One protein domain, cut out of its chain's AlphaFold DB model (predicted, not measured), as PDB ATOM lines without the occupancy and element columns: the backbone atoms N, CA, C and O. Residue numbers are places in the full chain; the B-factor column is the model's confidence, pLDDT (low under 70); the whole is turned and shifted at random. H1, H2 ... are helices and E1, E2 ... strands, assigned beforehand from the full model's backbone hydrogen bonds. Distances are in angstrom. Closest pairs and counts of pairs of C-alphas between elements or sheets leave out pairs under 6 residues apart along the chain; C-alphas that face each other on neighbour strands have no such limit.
ATOM      1  N   ASN A   3      10.259 -30.246  16.448       90.62
ATOM      2  CA  ASN A   3      11.222 -29.855  17.462       90.62
ATOM      3  C   ASN A   3      10.537 -29.820  18.826       90.62
ATOM      4  O   ASN A   3       9.363 -29.465  18.911       90.62
ATOM      5  N   VAL A   4      11.254 -30.132  19.900       90.56
ATOM      6  CA  VAL A   4      10.731 -30.060  21.267       90.56
ATOM      7  C   VAL A   4      11.647 -29.247  22.169       90.56
ATOM      8  O   VAL A   4      12.869 -29.361  22.112       90.56
ATOM      9  N   THR A   5      11.054 -28.414  23.023       90.12
ATOM     10  CA  THR A   5      11.806 -27.662  24.034       90.12
ATOM     11  C   THR A   5      12.024 -28.508  25.290       90.12
ATOM     12  O   THR A   5      11.067 -28.920  25.952       90.12
ATOM     13  N   VAL A   6      13.287 -28.710  25.672       86.69
ATOM     14  CA  VAL A   6      13.694 -29.434  26.887       86.69
ATOM     15  C   VAL A   6      13.477 -28.547  28.118       86.69
ATOM     16  O   VAL A   6      14.357 -27.801  28.553       86.69
ATOM     17  N   SER A   7      12.276 -28.581  28.687       85.50
ATOM     18  CA  SER A   7      11.898 -27.729  29.828       85.50
ATOM     19  C   SER A   7      11.678 -28.481  31.137       85.50
ATOM     20  O   SER A   7      11.669 -27.850  32.197       85.50
ATOM     21  N   ASP A   8      11.412 -29.785  31.050       86.19
ATOM     22  CA  ASP A   8      10.877 -30.610  32.131       86.19
ATOM     23  C   ASP A   8      11.265 -32.091  31.932       86.19
ATOM     24  O   ASP A   8      11.726 -32.498  30.863       86.19
ATOM     25  N   VAL A   9      11.069 -32.900  32.971       85.06
ATOM     26  CA  VAL A   9      11.333 -34.348  33.004       85.06
ATOM     27  C   VAL A   9      10.358 -35.118  32.105       85.06
ATOM     28  O   VAL A   9      10.682 -36.198  31.616       85.06
ATOM     29  N   ALA A  10       9.171 -34.559  31.866       88.62
ATOM     30  CA  ALA A  10       8.218 -35.036  30.871       88.62
ATOM     31  C   ALA A  10       8.194 -34.100  29.656       88.62
ATOM     32  O   ALA A  10       8.398 -32.891  29.780       88.62
ATOM     33  N   ILE A  11       7.881 -34.651  28.485       90.38
ATOM     34  CA  ILE A  11       7.615 -33.845  27.295       90.38
ATOM     35  C   ILE A  11       6.138 -33.468  27.293       90.38
ATOM     36  O   ILE A  11       5.261 -34.331  27.268       90.38
ATOM     37  N   TRP A  12       5.868 -32.168  27.289       90.44
ATOM     38  CA  TRP A  12       4.523 -31.621  27.149       90.44
ATOM     39  C   TRP A  12       4.242 -31.304  25.680       90.44
ATOM     40  O   TRP A  12       5.071 -30.672  25.027       90.44
ATOM     41  N   LEU A  13       3.061 -31.667  25.168       88.56
ATOM     42  CA  LEU A  13       2.712 -31.461  23.749       88.56
ATOM     43  C   LEU A  13       2.775 -29.983  23.343       88.56
ATOM     44  O   LEU A  13       3.176 -29.667  22.230       88.56
ATOM     45  N   LYS A  14       2.476 -29.064  24.269       87.81
ATOM     46  CA  LYS A  14       2.599 -27.610  24.059       87.81
ATOM     47  C   LYS A  14       4.031 -27.130  23.758       87.81
ATOM     48  O   LYS A  14       4.204 -26.000  23.317       87.81
ATOM     49  N   HIS A  15       5.049 -27.947  24.043       88.44
ATOM     50  CA  HIS A  15       6.459 -27.651  23.759       88.44
ATOM     51  C   HIS A  15       6.957 -28.323  22.476       88.44
ATOM     52  O   HIS A  15       8.132 -28.162  22.144       88.44
ATOM     53  N   ILE A  16       6.101 -29.091  21.793       88.44
ATOM     54  CA  ILE A  16       6.377 -29.661  20.477       88.44
ATOM     55  C   ILE A  16       5.959 -28.630  19.424       88.44
ATOM     56  O   ILE A  16       4.849 -28.097  19.444       88.44
ATOM     57  N   HIS A  17       6.861 -28.349  18.496       86.62
ATOM     58  CA  HIS A  17       6.713 -27.353  17.444       86.62
ATOM     59  C   HIS A  17       7.068 -27.968  16.085       86.62
ATOM     60  O   HIS A  17       7.795 -28.954  16.010       86.62
ATOM     61  N   GLY A  18       6.580 -27.377  14.993       82.25
ATOM     62  CA  GLY A  18       7.003 -27.725  13.629       82.25
ATOM     63  C   GLY A  18       6.247 -28.873  12.950       82.25
ATOM     64  O   GLY A  18       6.260 -28.927  11.724       82.25
ATOM     65  N   ASP A  19       5.540 -29.737  13.689       84.50
ATOM     66  CA  ASP A  19       4.716 -30.800  13.091       84.50
ATOM     67  C   ASP A  19       3.377 -31.014  13.828       84.50
ATOM     68  O   ASP A  19       3.323 -31.668  14.876       84.50
ATOM     69  N   PRO A  20       2.266 -30.497  13.276       82.12
ATOM     70  CA  PRO A  20       0.932 -30.717  13.826       82.12
ATOM     71  C   PRO A  20       0.471 -32.180  13.769       82.12
ATOM     72  O   PRO A  20      -0.341 -32.591  14.600       82.12
ATOM     73  N   MET A  21       0.948 -32.972  12.803       82.88
ATOM     74  CA  MET A  21       0.557 -34.378  12.652       82.88
ATOM     75  C   MET A  21       1.171 -35.238  13.749       82.88
ATOM     76  O   MET A  21       0.495 -36.121  14.284       82.88
ATOM     77  N   LEU A  22       2.413 -34.942  14.141       84.44
ATOM     78  CA  LEU A  22       3.053 -35.578  15.289       84.44
ATOM     79  C   LEU A  22       2.259 -35.312  16.571       84.44
ATOM     80  O   LEU A  22       1.916 -36.250  17.290       84.44
ATOM     81  N   THR A  23       1.909 -34.048  16.822       86.38
ATOM     82  CA  THR A  23       1.130 -33.665  18.005       86.38
ATOM     83  C   THR A  23      -0.209 -34.392  18.036       86.38
ATOM     84  O   THR A  23      -0.497 -35.041  19.036       86.38
ATOM     85  N   LYS A  24      -0.969 -34.388  16.930       85.62
ATOM     86  CA  LYS A  24      -2.244 -35.122  16.815       85.62
ATOM     87  C   LYS A  24      -2.087 -36.624  17.042       85.62
ATOM     88  O   LYS A  24      -2.934 -37.238  17.682       85.62
ATOM     89  N   SER A  25      -1.006 -37.220  16.541       84.81
ATOM     90  CA  SER A  25      -0.737 -38.650  16.719       84.81
ATOM     91  C   SER A  25      -0.495 -39.004  18.185       84.81
ATOM     92  O   SER A  25      -0.997 -40.017  18.657       84.81
ATOM     93  N   ILE A  26       0.225 -38.152  18.922       85.69
ATOM     94  CA  ILE A  26       0.460 -38.316  20.364       85.69
ATOM     95  C   ILE A  26      -0.802 -37.961  21.176       85.69
ATOM     96  O   ILE A  26      -1.029 -38.487  22.267       85.69
ATOM     97  N   GLU A  27      -1.632 -37.049  20.676       85.69
ATOM     98  CA  GLU A  27      -2.918 -36.693  21.277       85.69
ATOM     99  C   GLU A  27      -3.921 -37.844  21.208       85.69
ATOM    100  O   GLU A  27      -4.598 -38.097  22.196       85.69
ATOM    101  N   ALA A  28      -3.938 -38.575  20.092       85.94
ATOM    102  CA  ALA A  28      -4.791 -39.739  19.867       85.94
ATOM    103  C   ALA A  28      -4.375 -40.998  20.655       85.94
ATOM    104  O   ALA A  28      -5.058 -42.014  20.562       85.94
ATOM    105  N   LEU A  29      -3.257 -40.957  21.389       84.75
ATOM    106  CA  LEU A  29      -2.844 -42.049  22.270       84.75
ATOM    107  C   LEU A  29      -3.720 -42.101  23.518       84.75
ATOM    108  O   LEU A  29      -3.932 -41.079  24.177       84.75
ATOM    109  N   GLU A  30      -4.118 -43.309  23.900       84.19
ATOM    110  CA  GLU A  30      -4.787 -43.549  25.173       84.19
ATOM    111  C   GLU A  30      -3.821 -43.365  26.351       84.19
ATOM    112  O   GLU A  30      -2.599 -43.536  26.239       84.19
ATOM    113  N   ALA A  31      -4.371 -43.021  27.515       86.50
ATOM    114  CA  ALA A  31      -3.618 -42.936  28.760       86.50
ATOM    115  C   ALA A  31      -2.857 -44.247  29.031       86.50
ATOM    116  O   ALA A  31      -3.433 -45.330  29.069       86.50
ATOM    117  N   GLY A  32      -1.542 -44.158  29.243       85.44
ATOM    118  CA  GLY A  32      -0.691 -45.327  29.473       85.44
ATOM    119  C   GLY A  32      -0.214 -46.048  28.208       85.44
ATOM    120  O   GLY A  32       0.697 -46.872  28.321       85.44
ATOM    121  N   GLN A  33      -0.726 -45.706  27.021       88.06
ATOM    122  CA  GLN A  33      -0.224 -46.245  25.758       88.06
ATOM    123  C   GLN A  33       1.211 -45.776  25.502       88.06
ATOM    124  O   GLN A  33       1.624 -44.686  25.921       88.06
ATOM    125  N   THR A  34       1.992 -46.615  24.823       89.81
ATOM    126  CA  THR A  34       3.384 -46.313  24.487       89.81
ATOM    127  C   THR A  34       3.553 -45.958  23.015       89.81
ATOM    128  O   THR A  34       2.785 -46.387  22.157       89.81
ATOM    129  N   VAL A  35       4.559 -45.141  22.730       89.25
ATOM    130  CA  VAL A  35       4.952 -44.702  21.394       89.25
ATOM    131  C   VAL A  35       6.473 -44.678  21.306       89.25
ATOM    132  O   VAL A  35       7.159 -44.360  22.282       89.25
ATOM    133  N   ARG A  36       7.017 -45.023  20.137       90.25
ATOM    134  CA  ARG A  36       8.451 -44.914  19.866       90.25
ATOM    135  C   ARG A  36       8.753 -43.599  19.171       90.25
ATOM    136  O   ARG A  36       8.237 -43.323  18.090       90.25
ATOM    137  N   LEU A  37       9.595 -42.792  19.803       91.00
ATOM    138  CA  LEU A  37      10.013 -41.489  19.298       91.00
ATOM    139  C   LEU A  37      11.530 -41.439  19.269       91.00
ATOM    140  O   LEU A  37      12.191 -41.963  20.168       91.00
ATOM    141  N   ARG A  38      12.070 -40.773  18.260       90.75
ATOM    142  CA  ARG A  38      13.490 -40.492  18.122       90.75
ATOM    143  C   ARG A  38      13.746 -39.051  18.554       90.75
ATOM    144  O   ARG A  38      13.113 -38.141  18.027       90.75
ATOM    145  N   ILE A  39      14.639 -38.855  19.521       90.06
ATOM    146  CA  ILE A  39      15.076 -37.535  20.001       90.06
ATOM    147  C   ILE A  39      16.545 -37.358  19.634       90.06
ATOM    148  O   ILE A  39      17.355 -38.196  20.015       90.06
ATOM    149  N   ASP A  40      16.887 -36.311  18.877       87.62
ATOM    150  CA  ASP A  40      18.257 -36.057  18.390       87.62
ATOM    151  C   ASP A  40      18.933 -37.310  17.786       87.62
ATOM    152  O   ASP A  40      20.110 -37.592  18.004       87.62
ATOM    153  N   GLY A  41      18.170 -38.116  17.041       86.31
ATOM    154  CA  GLY A  41      18.673 -39.353  16.435       86.31
ATOM    155  C   GLY A  41      18.580 -40.604  17.322       86.31
ATOM    156  O   GLY A  41      18.656 -41.717  16.802       86.31
ATOM    157  N   VAL A  42      18.345 -40.459  18.629       88.25
ATOM    158  CA  VAL A  42      18.279 -41.567  19.594       88.25
ATOM    159  C   VAL A  42      16.847 -42.102  19.701       88.25
ATOM    160  O   VAL A  42      15.963 -41.377  20.169       88.25
ATOM    161  N   PRO A  43      16.570 -43.351  19.278       90.38
ATOM    162  CA  PRO A  43      15.252 -43.951  19.439       90.38
ATOM    163  C   PRO A  43      14.973 -44.239  20.918       90.38
ATOM    164  O   PRO A  43      15.839 -44.696  21.660       90.38
ATOM    165  N   GLY A  44      13.740 -43.995  21.347       91.06
ATOM    166  CA  GLY A  44      13.311 -44.188  22.722       91.06
ATOM    167  C   GLY A  44      11.837 -44.554  22.821       91.06
ATOM    168  O   GLY A  44      11.032 -44.225  21.949       91.06
ATOM    169  N   THR A  45      11.473 -45.240  23.904       91.31
ATOM    170  CA  THR A  45      10.070 -45.555  24.203       91.31
ATOM    171  C   THR A  45       9.502 -44.505  25.143       91.31
ATOM    172  O   THR A  45      10.120 -44.153  26.147       91.31
ATOM    173  N   TRP A  46       8.307 -44.024  24.831       92.06
ATOM    174  CA  TRP A  46       7.611 -42.982  25.569       92.06
ATOM    175  C   TRP A  46       6.207 -43.449  25.900       92.06
ATOM    176  O   TRP A  46       5.582 -44.146  25.112       92.06
ATOM    177  N   ARG A  47       5.696 -43.067  27.064       91.25
ATOM    178  CA  ARG A  47       4.359 -43.431  27.531       91.25
ATOM    179  C   ARG A  47       3.504 -42.196  27.726       91.25
ATOM    180  O   ARG A  47       3.933 -41.263  28.408       91.25
ATOM    181  N   LYS A  48       2.285 -42.219  27.193       91.19
ATOM    182  CA  LYS A  48       1.265 -41.206  27.458       91.19
ATOM    183  C   LYS A  48       0.928 -41.185  28.945       91.19
ATOM    184  O   LYS A  48       0.708 -42.229  29.560       91.19
ATOM    185  N   MET A  49       0.945 -40.000  29.543       90.12
ATOM    186  CA  MET A  49       0.575 -39.841  30.943       90.12
ATOM    187  C   MET A  49      -0.906 -40.154  31.160       90.12
ATOM    188  O   MET A  49      -1.719 -39.979  30.260       90.12
ATOM    189  N   ALA A  50      -1.230 -40.609  32.369       86.06
ATOM    190  CA  ALA A  50      -2.615 -40.761  32.783       86.06
ATOM    191  C   ALA A  50      -3.310 -39.400  32.875       86.06
ATOM    192  O   ALA A  50      -2.667 -38.368  33.120       86.06
ATOM    193  N   ASP A  51      -4.625 -39.425  32.716       83.38
ATOM    194  CA  ASP A  51      -5.462 -38.256  32.929       83.38
ATOM    195  C   ASP A  51      -5.334 -37.768  34.376       83.38
ATOM    196  O   ASP A  51      -5.010 -38.525  35.299       83.38
ATOM    197  N   GLY A  52      -5.511 -36.462  34.568       77.31
ATOM    198  CA  GLY A  52      -5.466 -35.859  35.892       77.31
ATOM    199  C   GLY A  52      -6.531 -36.462  36.808       77.31
ATOM    200  O   GLY A  52      -7.546 -36.977  36.348       77.31
ATOM    201  N   LYS A  53      -6.339 -36.339  38.127       73.94
ATOM    202  CA  LYS A  53      -7.312 -36.804  39.135       73.94
ATOM    203  C   LYS A  53      -8.727 -36.235  38.909       73.94
ATOM    204  O   LYS A  53      -9.707 -36.880  39.260       73.94
ATOM    205  N   ASP A  54      -8.805 -35.067  38.276       76.12
ATOM    206  CA  ASP A  54     -10.040 -34.363  37.922       76.12
ATOM    207  C   ASP A  54     -10.660 -34.833  36.585       76.12
ATOM    208  O   ASP A  54     -11.583 -34.201  36.076       76.12
ATOM    209  N   GLY A  55     -10.121 -35.889  35.961       71.75
ATOM    210  CA  GLY A  55     -10.581 -36.441  34.679       71.75
ATOM    211  C   GLY A  55     -10.145 -35.653  33.438       71.75
ATOM    212  O   GLY A  55     -10.564 -35.966  32.328       71.75
ATOM    213  N   ARG A  56      -9.316 -34.613  33.596       76.19
ATOM    214  CA  ARG A  56      -8.810 -33.827  32.460       76.19
ATOM    215  C   ARG A  56      -7.670 -34.563  31.749       76.19
ATOM    216  O   ARG A  56      -6.750 -35.010  32.442       76.19
ATOM    217  N   PRO A  57      -7.658 -34.603  30.403       75.12
ATOM    218  CA  PRO A  57      -6.569 -35.214  29.656       75.12
ATOM    219  C   PRO A  57      -5.221 -34.573  29.978       75.12
ATOM    220  O   PRO A  57      -5.069 -33.348  29.909       75.12
ATOM    221  N   THR A  58      -4.224 -35.395  30.304       81.62
ATOM    222  CA  THR A  58      -2.855 -34.899  30.482       81.62
ATOM    223  C   THR A  58      -2.102 -34.982  29.162       81.62
ATOM    224  O   THR A  58      -1.720 -36.053  28.691       81.62
ATOM    225  N   PHE A  59      -1.808 -33.826  28.572       85.50
ATOM    226  CA  PHE A  59      -1.046 -33.725  27.325       85.50
ATOM    227  C   PHE A  59       0.469 -33.816  27.563       85.50
ATOM    228  O   PHE A  59       1.238 -32.934  27.167       85.50
ATOM    229  N   GLY A  60       0.895 -34.889  28.229       89.50
ATOM    230  CA  GLY A  60       2.292 -35.179  28.527       89.50
ATOM    231  C   GLY A  60       2.663 -36.617  28.182       89.50
ATOM    232  O   GLY A  60       1.854 -37.534  28.329       89.50
ATOM    233  N   ILE A  61       3.904 -36.816  27.750       91.38
ATOM    234  CA  ILE A  61       4.520 -38.133  27.588       91.38
ATOM    235  C   ILE A  61       5.762 -38.230  28.474       91.38
ATOM    236  O   ILE A  61       6.502 -37.260  28.655       91.38
ATOM    237  N   ARG A  62       5.992 -39.412  29.042       92.31
ATOM    238  CA  ARG A  62       7.166 -39.703  29.870       92.31
ATOM    239  C   ARG A  62       8.064 -40.719  29.183       92.31
ATOM    240  O   ARG A  62       7.537 -41.688  28.636       92.31
ATOM    241  N   PRO A  63       9.387 -40.536  29.230       92.81
ATOM    242  CA  PRO A  63      10.300 -41.523  28.686       92.81
ATOM    243  C   PRO A  63      10.298 -42.791  29.550       92.81
ATOM    244  O   PRO A  63      10.084 -42.732  30.763       92.81
ATOM    245  N   LEU A  64      10.539 -43.938  28.921       90.62
ATOM    246  CA  LEU A  64      10.677 -45.243  29.562       90.62
ATOM    247  C   LEU A  64      12.044 -45.860  29.235       90.62
ATOM    248  O   LEU A  64      12.534 -45.738  28.112       90.62
ATOM    249  N   GLY A  65      12.635 -46.560  30.210       90.50
ATOM    250  CA  GLY A  65      13.910 -47.268  30.044       90.50
ATOM    251  C   GLY A  65      15.060 -46.330  29.668       90.50
ATOM    252  O   GLY A  65      15.178 -45.242  30.222       90.50
ATOM    253  N   GLU A  66      15.863 -46.725  28.680       87.19
ATOM    254  CA  GLU A  66      17.047 -45.983  28.213       87.19
ATOM    255  C   GLU A  66      16.729 -44.555  27.732       87.19
ATOM    256  O   GLU A  66      17.539 -43.636  27.880       87.19
ATOM    257  N   ALA A  67      15.511 -44.334  27.222       87.88
ATOM    258  CA  ALA A  67      15.043 -43.006  26.835       87.88
ATOM    259  C   ALA A  67      14.967 -42.056  28.040       87.88
ATOM    260  O   ALA A  67      15.158 -40.849  27.889       87.88
ATOM    261  N   SER A  68      14.696 -42.587  29.238       90.00
ATOM    262  CA  SER A  68      14.609 -41.793  30.466       90.00
ATOM    263  C   SER A  68      15.978 -41.272  30.860       90.00
ATOM    264  O   SER A  68      16.118 -40.083  31.134       90.00
ATOM    265  N   ASP A  69      16.999 -42.123  30.818       89.38
ATOM    266  CA  ASP A  69      18.365 -41.731  31.161       89.38
ATOM    267  C   ASP A  69      18.920 -40.715  30.157       89.38
ATOM    268  O   ASP A  69      19.551 -39.723  30.536       89.38
ATOM    269  N   HIS A  70      18.635 -40.914  28.866       88.62
ATOM    270  CA  HIS A  70      18.991 -39.957  27.824       88.62
ATOM    271  C   HIS A  70      18.294 -38.602  28.025       88.62
ATOM    272  O   HIS A  70      18.965 -37.569  28.068       88.62
ATOM    273  N   TRP A  71      16.974 -38.597  28.228       89.50
ATOM    274  CA  TRP A  71      16.207 -37.365  28.416       89.50
ATOM    275  C   TRP A  71      16.588 -36.620  29.697       89.50
ATOM    276  O   TRP A  71      16.733 -35.399  29.686       89.50
ATOM    277  N   GLN A  72      16.809 -37.331  30.804       87.94
ATOM    278  CA  GLN A  72      17.239 -36.716  32.062       87.94
ATOM    279  C   GLN A  72      18.618 -36.068  31.949       87.94
ATOM    280  O   GLN A  72      18.840 -34.998  32.517       87.94
ATOM    281  N   ARG A  73      19.542 -36.691  31.215       88.31
ATOM    282  CA  ARG A  73      20.855 -36.112  30.923       88.31
ATOM    283  C   ARG A  73      20.724 -34.841  30.088       88.31
ATOM    284  O   ARG A  73      21.244 -33.808  30.503       88.31
ATOM    285  N   LEU A  74      19.940 -34.872  29.007       85.75
ATOM    286  CA  LEU A  74      19.635 -33.679  28.208       85.75
ATOM    287  C   LEU A  74      19.006 -32.567  29.055       85.75
ATOM    288  O   LEU A  74      19.400 -31.410  28.944       85.75
ATOM    289  N   PHE A  75      18.076 -32.904  29.947       87.00
ATOM    290  CA  PHE A  75      17.433 -31.934  30.829       87.00
ATOM    291  C   PHE A  75      18.407 -31.281  31.823       87.00
ATOM    292  O   PHE A  75      18.295 -30.080  32.084       87.00
ATOM    293  N   LYS A  76      19.370 -32.042  32.359       86.00
ATOM    294  CA  LYS A  76      20.403 -31.528  33.275       86.00
ATOM    295  C   LYS A  76      21.446 -30.672  32.559       86.00
ATOM    296  O   LYS A  76      21.839 -29.637  33.088       86.00
ATOM    297  N   GLU A  77      21.889 -31.097  31.381       84.00
ATOM    298  CA  GLU A  77      22.982 -30.454  30.643       84.00
ATOM    299  C   GLU A  77      22.510 -29.271  29.786       84.00
ATOM    300  O   GLU A  77      23.223 -28.280  29.646       84.00
ATOM    301  N   ARG A  78      21.314 -29.367  29.197       77.38
ATOM    302  CA  ARG A  78      20.819 -28.472  28.138       77.38
ATOM    303  C   ARG A  78      19.377 -28.039  28.381       77.38
ATOM    304  O   ARG A  78      18.466 -28.266  27.581       77.38
ATOM    305  N   ARG A  79      19.147 -27.389  29.521       77.38
ATOM    306  CA  ARG A  79      17.827 -26.851  29.858       77.38
ATOM    307  C   ARG A  79      17.447 -25.701  28.917       77.38
ATOM    308  O   ARG A  79      18.262 -24.826  28.647       77.38
ATOM    309  N   LYS A  80      16.178 -25.658  28.492       82.94
ATOM    310  CA  LYS A  80      15.601 -24.680  27.542       82.94
ATOM    311  C   LYS A  80      16.190 -24.745  26.126       82.94
ATOM    312  O   LYS A  80      16.012 -23.809  25.351       82.94
ATOM    313  N   THR A  81      16.859 -25.838  25.776       86.00
ATOM    314  CA  THR A  81      17.313 -26.089  24.406       86.00
ATOM    315  C   THR A  81      16.201 -26.737  23.584       86.00
ATOM    316  O   THR A  81      15.329 -27.421  24.123       86.00
ATOM    317  N   VAL A  82      16.224 -26.490  22.276       87.00
ATOM    318  CA  VAL A  82      15.325 -27.099  21.297       87.00
ATOM    319  C   VAL A  82      16.046 -28.288  20.663       87.00
ATOM    320  O   VAL A  82      17.153 -28.117  20.158       87.00
ATOM    321  N   VAL A  83      15.433 -29.468  20.711       89.69
ATOM    322  CA  VAL A  83      15.970 -30.723  20.156       89.69
ATOM    323  C   VAL A  83      15.026 -31.282  19.096       89.69
ATOM    324  O   VAL A  83      13.824 -30.997  19.128       89.69
ATOM    325  N   ALA A  84      15.550 -32.050  18.145       89.38
ATOM    326  CA  ALA A  84      14.740 -32.641  17.084       89.38
ATOM    327  C   ALA A  84      13.936 -33.829  17.629       89.38
ATOM    328  O   ALA A  84      14.462 -34.644  18.389       89.38
ATOM    329  N   ILE A  85      12.666 -33.933  17.237       89.62
ATOM    330  CA  ILE A  85      11.781 -35.042  17.595       89.62
ATOM    331  C   ILE A  85      11.113 -35.612  16.349       89.62
ATOM    332  O   ILE A  85      10.559 -34.891  15.520       89.62
ATOM    333  N   GLU A  86      11.148 -36.933  16.231       88.50
ATOM    334  CA  GLU A  86      10.580 -37.660  15.102       88.50
ATOM    335  C   GLU A  86       9.806 -38.884  15.592       88.50
ATOM    336  O   GLU A  86      10.179 -39.529  16.576       88.50
ATOM    337  N   LEU A  87       8.711 -39.208  14.904       86.00
ATOM    338  CA  LEU A  87       7.992 -40.458  15.124       86.00
ATOM    339  C   LEU A  87       8.776 -41.584  14.454       86.00
ATOM    340  O   LEU A  87       8.967 -41.554  13.242       86.00
ATOM    341  N   ASP A  88       9.239 -42.555  15.238       81.50
ATOM    342  CA  ASP A  88      10.028 -43.668  14.702       81.50
ATOM    343  C   ASP A  88       9.116 -44.770  14.156       81.50
ATOM    344  O   ASP A  88       9.261 -45.221  13.024       81.50
ATOM    345  N   VAL A  89       8.114 -45.164  14.943       70.12
ATOM    346  CA  VAL A  89       7.092 -46.139  14.550       70.12
ATOM    347  C   VAL A  89       5.751 -45.626  15.056       70.12
ATOM    348  O   VAL A  89       5.652 -45.184  16.206       70.12
ATOM    349  N   LEU A  90       4.720 -45.663  14.202       60.19
ATOM    350  CA  LEU A  90       3.353 -45.408  14.647       60.19
ATOM    351  C   LEU A  90       3.050 -46.341  15.828       60.19
ATOM    352  O   LEU A  90       3.407 -47.518  15.761       60.19
TER     353      LEU A  90
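This is residues 3 to 90 of the 138 residues of an uncharacterized protein of Phenylobacterium zucineum (UniProt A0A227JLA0). A five-stranded antiparallel sheet curls into part of a barrel, and the long link of residues 6 to 19 runs across the open side between its edge strands E1 and E4, pairing briefly with both. H1 sits on one face of this curled sheet and H2 on the opposite face, while the link between E3 and E4, around residue 53, reaches to one end of the longest axis. The printed part has 88 residues, with two named helices and five named strands in the chain order E1 H1 E2 E3 E4 H2 E5; the sheet's order is E1 E5 E2 E3 E4, and the class is mixed, helices and strands. The whole is compact, with a radius of gyration of the C-alphas of 12.1 A, and spans 34 by 24 by 23 A.

The strongly twisted sheet holds E1, residues 3 to 5, E5, residues 82 to 89, E2, residues 34 to 39, E3, residues 42 to 48, and E4, residues 60 to 64. E2, E3 and E4 form a meander, each strand the antiparallel neighbour of the one before, with hairpins E2 and E3, and E3 and E4. N 37 and O 44 are 3.0 A apart, and N 62 and O 47 are 2.8 A apart, both within hydrogen-bond range. E5 is staggered: residues 82 to 84 pair with E1, where N 4 and O 83 are 2.8 A apart, and residues 85 to 89 pair with E2, where N 38 and O 86 are 2.8 A apart. Residues 16 to 17 pair antiparallel with residues 3 to 4 of E1, and residues 11 to 12 with residues 60 to 61 of E4. E1 and E4 are apart. H1, residues 20 to 27, is on the sheet at a height of 8.9 A, only just over E5, on which 3 of its C-alphas fall; its line stands at 59.8 degrees to E5 on the local plane, only just slantwise. The closest C-alphas of H1 and E5 are those of Leu 22 and Leu 87, 6.9 A apart. H2, residues 66 to 77, is on the opposite face; its closest C-alphas with E3 are those of Ala 67 and Gly 44, 4.6 A apart. In H1 and H2 every O i to N i+4 pair is within hydrogen-bond range.

E5 is 21.8 A long, E3 18.7 A, H2 16.8 A, E2 15.3 A, E4 13.1 A, H1 10.3 A and E1 7.0 A, from first to last C-alpha. E1 begins at C-alpha 3, (11.222, -29.855, 17.462). H2 begins at C-alpha 66, (17.047, -45.983, 28.213), and E5 ends at C-alpha 89, (7.092, -46.139, 14.550).

The two C-alphas farthest apart are those of Gly 41 and Asp 54, at 36.2 A. The printed part has no cut. The links E1 to H1 and E3 to E4 are long. Mean pLDDT of the printed part is 86.1, and residue 90 is the one printed residue under 70.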